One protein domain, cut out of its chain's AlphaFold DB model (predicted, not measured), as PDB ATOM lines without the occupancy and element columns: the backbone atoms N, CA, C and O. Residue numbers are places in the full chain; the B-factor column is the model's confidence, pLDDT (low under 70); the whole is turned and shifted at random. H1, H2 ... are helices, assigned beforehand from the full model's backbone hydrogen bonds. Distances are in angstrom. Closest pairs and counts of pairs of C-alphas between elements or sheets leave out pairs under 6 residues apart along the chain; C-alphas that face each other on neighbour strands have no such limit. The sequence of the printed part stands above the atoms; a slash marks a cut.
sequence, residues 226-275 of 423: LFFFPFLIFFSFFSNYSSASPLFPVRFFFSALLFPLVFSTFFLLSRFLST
ATOM      1  N   LEU A 226      61.633  36.494  72.913       63.72
ATOM      2  CA  LEU A 226      61.062  36.025  71.641       63.72
ATOM      3  C   LEU A 226      59.748  36.746  71.305       63.72
ATOM      4  O   LEU A 226      59.461  36.981  70.134       63.72
ATOM      5  N   PHE A 227      58.983  37.155  72.319       56.78
ATOM      6  CA  PHE A 227      57.759  37.938  72.142       56.78
ATOM      7  C   PHE A 227      58.008  39.444  71.977       56.78
ATOM      8  O   PHE A 227      57.202  40.138  71.359       56.78
ATOM      9  N   PHE A 228      59.131  39.957  72.482       61.56
ATOM     10  CA  PHE A 228      59.495  41.372  72.367       61.56
ATOM     11  C   PHE A 228      60.134  41.723  71.010       61.56
ATOM     12  O   PHE A 228      60.092  42.869  70.561       61.56
ATOM     13  N   PHE A 229      60.701  40.736  70.316       60.97
ATOM     14  CA  PHE A 229      61.388  40.944  69.041       60.97
ATOM     15  C   PHE A 229      60.457  41.363  67.877       60.97
ATOM     16  O   PHE A 229      60.771  42.348  67.202       60.97
ATOM     17  N   PRO A 230      59.274  40.744  67.665       66.12
ATOM     18  CA  PRO A 230      58.304  41.217  66.672       66.12
ATOM     19  C   PRO A 230      57.800  42.635  66.970       66.12
ATOM     20  O   PRO A 230      57.565  43.418  66.051       66.12
ATOM     21  N   PHE A 231      57.683  42.983  68.256       62.72
ATOM     22  CA  PHE A 231      57.281  44.312  68.715       62.72
ATOM     23  C   PHE A 231      58.310  45.387  68.336       62.72
ATOM     24  O   PHE A 231      57.933  46.432  67.804       62.72
ATOM     25  N   LEU A 232      59.605  45.120  68.528       67.12
ATOM     26  CA  LEU A 232      60.677  46.037  68.125       67.12
ATOM     27  C   LEU A 232      60.763  46.208  66.605       67.12
ATOM     28  O   LEU A 232      60.992  47.320  66.131       67.12
ATOM     29  N   ILE A 233      60.537  45.140  65.837       67.12
ATOM     30  CA  ILE A 233      60.499  45.208  64.369       67.12
ATOM     31  C   ILE A 233      59.307  46.044  63.902       67.12
ATOM     32  O   ILE A 233      59.475  46.931  63.068       67.12
ATOM     33  N   PHE A 234      58.121  45.809  64.467       64.50
ATOM     34  CA  PHE A 234      56.922  46.580  64.147       64.50
ATOM     35  C   PHE A 234      57.119  48.063  64.485       64.50
ATOM     36  O   PHE A 234      56.907  48.928  63.638       64.50
ATOM     37  N   PHE A 235      57.618  48.374  65.681       62.19
ATOM     38  CA  PHE A 235      57.860  49.756  66.091       62.19
ATOM     39  C   PHE A 235      58.936  50.443  65.234       62.19
ATOM     40  O   PHE A 235      58.760  51.592  64.835       62.19
ATOM     41  N   SER A 236      60.012  49.734  64.885       62.97
ATOM     42  CA  SER A 236      61.067  50.235  63.994       62.97
ATOM     43  C   SER A 236      60.549  50.502  62.576       62.97
ATOM     44  O   SER A 236      60.854  51.539  61.986       62.97
ATOM     45  N   PHE A 237      59.687  49.623  62.049       62.81
ATOM     46  CA  PHE A 237      59.060  49.805  60.741       62.81
ATOM     47  C   PHE A 237      58.182  51.060  60.715       62.81
ATOM     48  O   PHE A 237      58.306  51.871  59.803       62.81
ATOM     49  N   PHE A 238      57.357  51.278  61.742       58.16
ATOM     50  CA  PHE A 238      56.499  52.465  61.831       58.16
ATOM     51  C   PHE A 238      57.271  53.751  62.143       58.16
ATOM     52  O   PHE A 238      56.924  54.804  61.611       58.16
ATOM     53  N   SER A 239      58.336  53.674  62.944       54.59
ATOM     54  CA  SER A 239      59.182  54.826  63.274       54.59
ATOM     55  C   SER A 239      60.005  55.328  62.082       54.59
ATOM     56  O   SER A 239      60.423  56.484  62.096       54.59
ATOM     57  N   ASN A 240      60.238  54.493  61.063       61.81
ATOM     58  CA  ASN A 240      60.967  54.875  59.849       61.81
ATOM     59  C   ASN A 240      60.089  55.531  58.771       61.81
ATOM     60  O   ASN A 240      60.623  56.073  57.801       61.81
ATOM     61  N   TYR A 241      58.759  55.529  58.911       59.72
ATOM     62  CA  TYR A 241      57.906  56.270  57.983       59.72
ATOM     63  C   TYR A 241      57.843  57.742  58.381       59.72
ATOM     64  O   TYR A 241      57.318  58.107  59.431       59.72
ATOM     65  N   SER A 242      58.391  58.576  57.496       45.28
ATOM     66  CA  SER A 242      58.485  60.028  57.630       45.28
ATOM     67  C   SER A 242      57.177  60.666  58.118       45.28
ATOM     68  O   SER A 242      56.095  60.450  57.557       45.28
ATOM     69  N   SER A 243      57.310  61.522  59.134       57.47
ATOM     70  CA  SER A 243      56.259  62.367  59.717       57.47
ATOM     71  C   SER A 243      55.597  63.321  58.712       57.47
ATOM     72  O   SER A 243      54.605  63.962  59.042       57.47
ATOM     73  N   ALA A 244      56.108  63.399  57.480       55.88
ATOM     74  CA  ALA A 244      55.580  64.235  56.408       55.88
ATOM     75  C   ALA A 244      54.367  63.636  55.667       55.88
ATOM     76  O   ALA A 244      53.810  64.292  54.789       55.88
ATOM     77  N   SER A 245      53.946  62.401  55.968       75.31
ATOM     78  CA  SER A 245      52.777  61.822  55.291       75.31
ATOM     79  C   SER A 245      51.453  62.340  55.889       75.31
ATOM     80  O   SER A 245      51.256  62.249  57.102       75.31
ATOM     81  N   PRO A 246      50.485  62.797  55.067       75.50
ATOM     82  CA  PRO A 246      49.180  63.270  55.555       75.50
ATOM     83  C   PRO A 246      48.338  62.158  56.209       75.50
ATOM     84  O   PRO A 246      47.335  62.429  56.860       75.50
ATOM     85  N   LEU A 247      48.759  60.895  56.070       77.69
ATOM     86  CA  LEU A 247      48.128  59.721  56.679       77.69
ATOM     87  C   LEU A 247      48.741  59.325  58.031       77.69
ATOM     88  O   LEU A 247      48.258  58.378  58.657       77.69
ATOM     89  N   PHE A 248      49.782  60.021  58.495       79.12
ATOM     90  CA  PHE A 248      50.427  59.758  59.782       79.12
ATOM     91  C   PHE A 248      49.448  59.696  60.975       79.12
ATOM     92  O   PHE A 248      49.497  58.700  61.700       79.12
ATOM     93  N   PRO A 249      48.509  60.649  61.175       73.56
ATOM     94  CA  PRO A 249      47.606  60.601  62.330       73.56
ATOM     95  C   PRO A 249      46.650  59.401  62.292       73.56
ATOM     96  O   PRO A 249      46.400  58.782  63.323       73.56
ATOM     97  N   VAL A 250      46.170  59.013  61.105       77.62
ATOM     98  CA  VAL A 250      45.287  57.848  60.937       77.62
ATOM     99  C   VAL A 250      46.049  56.556  61.234       77.62
ATOM    100  O   VAL A 250      45.573  55.709  61.986       77.62
ATOM    101  N   ARG A 251      47.273  56.413  60.712       73.81
ATOM    102  CA  ARG A 251      48.117  55.228  60.953       73.81
ATOM    103  C   ARG A 251      48.550  55.108  62.411       73.81
ATOM    104  O   ARG A 251      48.560  54.002  62.947       73.81
ATOM    105  N   PHE A 252      48.864  56.228  63.057       79.31
ATOM    106  CA  PHE A 252      49.188  56.261  64.479       79.31
ATOM    107  C   PHE A 252      47.986  55.839  65.333       79.31
ATOM    108  O   PHE A 252      48.134  55.000  66.216       79.31
ATOM    109  N   PHE A 253      46.789  56.344  65.022       77.31
ATOM    110  CA  PHE A 253      45.557  55.980  65.723       77.31
ATOM    111  C   PHE A 253      45.215  54.489  65.577       77.31
ATOM    112  O   PHE A 253      44.941  53.816  66.570       77.31
ATOM    113  N   PHE A 254      45.307  53.938  64.362       76.12
ATOM    114  CA  PHE A 254      45.103  52.504  64.139       76.12
ATOM    115  C   PHE A 254      46.149  51.651  64.859       76.12
ATOM    116  O   PHE A 254      45.792  50.642  65.461       76.12
ATOM    117  N   SER A 255      47.419  52.061  64.858       76.81
ATOM    118  CA  SER A 255      48.479  51.364  65.595       76.81
ATOM    119  C   SER A 255      48.227  51.390  67.108       76.81
ATOM    120  O   SER A 255      48.314  50.356  67.770       76.81
ATOM    121  N   ALA A 256      47.807  52.538  67.646       77.12
ATOM    122  CA  ALA A 256      47.488  52.707  69.061       77.12
ATOM    123  C   ALA A 256      46.272  51.880  69.519       77.12
ATOM    124  O   ALA A 256      46.226  51.483  70.680       77.12
ATOM    125  N   LEU A 257      45.312  51.594  68.632       80.62
ATOM    126  CA  LEU A 257      44.157  50.734  68.923       80.62
ATOM    127  C   LEU A 257      44.440  49.245  68.708       80.62
ATOM    128  O   LEU A 257      44.011  48.408  69.503       80.62
ATOM    129  N   LEU A 258      45.166  48.901  67.644       82.12
ATOM    130  CA  LEU A 258      45.473  47.511  67.318       82.12
ATOM    131  C   LEU A 258      46.478  46.920  68.317       82.12
ATOM    132  O   LEU A 258      46.376  45.750  68.670       82.12
ATOM    133  N   PHE A 259      47.410  47.736  68.817       81.31
ATOM    134  CA  PHE A 259      48.427  47.318  69.777       81.31
ATOM    135  C   PHE A 259      47.861  46.695  71.070       81.31
ATOM    136  O   PHE A 259      48.194  45.541  71.348       81.31
ATOM    137  N   PRO A 260      46.999  47.368  71.858       80.62
ATOM    138  CA  PRO A 260      46.449  46.790  73.082       80.62
ATOM    139  C   PRO A 260      45.562  45.574  72.801       80.62
ATOM    140  O   PRO A 260      45.525  44.658  73.616       80.62
ATOM    141  N   LEU A 261      44.890  45.529  71.646       82.81
ATOM    142  CA  LEU A 261      44.043  44.403  71.262       82.81
ATOM    143  C   LEU A 261      44.876  43.158  70.945       82.81
ATOM    144  O   LEU A 261      44.604  42.087  71.479       82.81
ATOM    145  N   VAL A 262      45.928  43.306  70.138       83.06
ATOM    146  CA  VAL A 262      46.871  42.223  69.827       83.06
ATOM    147  C   VAL A 262      47.603  41.785  71.096       83.06
ATOM    148  O   VAL A 262      47.669  40.599  71.399       83.06
ATOM    149  N   PHE A 263      48.089  42.727  71.903       82.75
ATOM    150  CA  PHE A 263      48.756  42.399  73.161       82.75
ATOM    151  C   PHE A 263      47.828  41.651  74.131       82.75
ATOM    152  O   PHE A 263      48.235  40.661  74.738       82.75
ATOM    153  N   SER A 264      46.566  42.075  74.245       80.50
ATOM    154  CA  SER A 264      45.570  41.426  75.099       80.50
ATOM    155  C   SER A 264      45.239  40.009  74.628       80.50
ATOM    156  O   SER A 264      45.224  39.092  75.450       80.50
ATOM    157  N   THR A 265      45.038  39.791  73.325       81.75
ATOM    158  CA  THR A 265      44.745  38.452  72.790       81.75
ATOM    159  C   THR A 265      45.932  37.509  72.951       81.75
ATOM    160  O   THR A 265      45.743  36.370  73.378       81.75
ATOM    161  N   PHE A 266      47.159  37.981  72.718       78.56
ATOM    162  CA  PHE A 266      48.368  37.188  72.957       78.56
ATOM    163  C   PHE A 266      48.591  36.884  74.443       78.56
ATOM    164  O   PHE A 266      48.973  35.765  74.784       78.56
ATOM    165  N   PHE A 267      48.328  37.838  75.338       80.31
ATOM    166  CA  PHE A 267      48.428  37.624  76.782       80.31
ATOM    167  C   PHE A 267      47.380  36.626  77.298       80.31
ATOM    168  O   PHE A 267      47.673  35.782  78.147       80.31
ATOM    169  N   LEU A 268      46.156  36.685  76.772       81.81
ATOM    170  CA  LEU A 268      45.110  35.718  77.093       81.81
ATOM    171  C   LEU A 268      45.446  34.329  76.548       81.81
ATOM    172  O   LEU A 268      45.275  33.343  77.264       81.81
ATOM    173  N   LEU A 269      45.984  34.247  75.331       82.81
ATOM    174  CA  LEU A 269      46.428  32.991  74.733       82.81
ATOM    175  C   LEU A 269      47.590  32.372  75.519       82.81
ATOM    176  O   LEU A 269      47.575  31.174  75.779       82.81
ATOM    177  N   SER A 270      48.571  33.169  75.949       73.50
ATOM    178  CA  SER A 270      49.699  32.665  76.740       73.50
ATOM    179  C   SER A 270      49.254  32.176  78.119       73.50
ATOM    180  O   SER A 270      49.688  31.106  78.552       73.50
ATOM    181  N   ARG A 271      48.320  32.878  78.776       74.44
ATOM    182  CA  ARG A 271      47.688  32.383  80.008       74.44
ATOM    183  C   ARG A 271      46.903  31.099  79.775       74.44
ATOM    184  O   ARG A 271      47.065  30.160  80.547       74.44
ATOM    185  N   PHE A 272      46.106  31.031  78.716       79.25
ATOM    186  CA  PHE A 272      45.343  29.835  78.374       79.25
ATOM    187  C   PHE A 272      46.264  28.629  78.136       79.25
ATOM    188  O   PHE A 272      46.071  27.569  78.730       79.25
ATOM    189  N   LEU A 273      47.337  28.810  77.365       77.12
ATOM    190  CA  LEU A 273      48.342  27.770  77.138       77.12
ATOM    191  C   LEU A 273      49.068  27.369  78.430       77.12
ATOM    192  O   LEU A 273      49.346  26.192  78.619       77.12
ATOM    193  N   SER A 274      49.314  28.310  79.348       70.44
ATOM    194  CA  SER A 274      49.914  28.000  80.654       70.44
ATOM    195  C   SER A 274      48.997  27.193  81.582       70.44
ATOM    196  O   SER A 274      49.486  26.523  82.487       70.44
ATOM    197  N   THR A 275      47.678  27.233  81.354       78.38
ATOM    198  CA  THR A 275      46.696  26.430  82.104       78.38
ATOM    199  C   THR A 275      46.467  25.042  81.511       78.38
ATOM    200  O   THR A 275      45.892  24.184  82.183       78.38
TER     201      THR A 275
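AT A GLANCE: This is residues 226 to 275 of the 423 residues of an uncharacterized protein of Penaeus vannamei (UniProt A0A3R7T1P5). Two helices form a loose, narrow U: H1 leads into a loop that turns the chain round, and the longer H2 folds back beside H1, with a gap between them. The loop end, residues 239 to 247, and the far end of H2, residues 267 to 275, stick out. The printed part has 50 residues with H1 then H2, no named strand, and is all helix; it is loose, with a radius of gyration of the C-alphas of 13.8 A, a rod spanning 47 by 20 by 6 A.

IN THESE COORDINATES: H1, residues 226 to 239, begins at C-alpha (61.062, 36.025, 71.641) and is 20.7 A long. H2, residues 248 to 275, is 40.3 A long and ends at C-alpha (46.696, 26.430, 82.104).

HOW THE PARTS SIT: H1 and H2 are near each other, with 9 pairs of C-alphas within 10 A but no pair within 8 A. O i to N i+4 pairs are within hydrogen-bond range in 8 of 10 cases in H1 and 22 of 24 in H2.

THE WHOLE: The C-alphas of Ala 244 and Thr 275, the two farthest apart, are 46.6 A apart. The link from H1 to H2 is short, and the printed part has no cut. Residues 226 to 244 have pLDDT under 70.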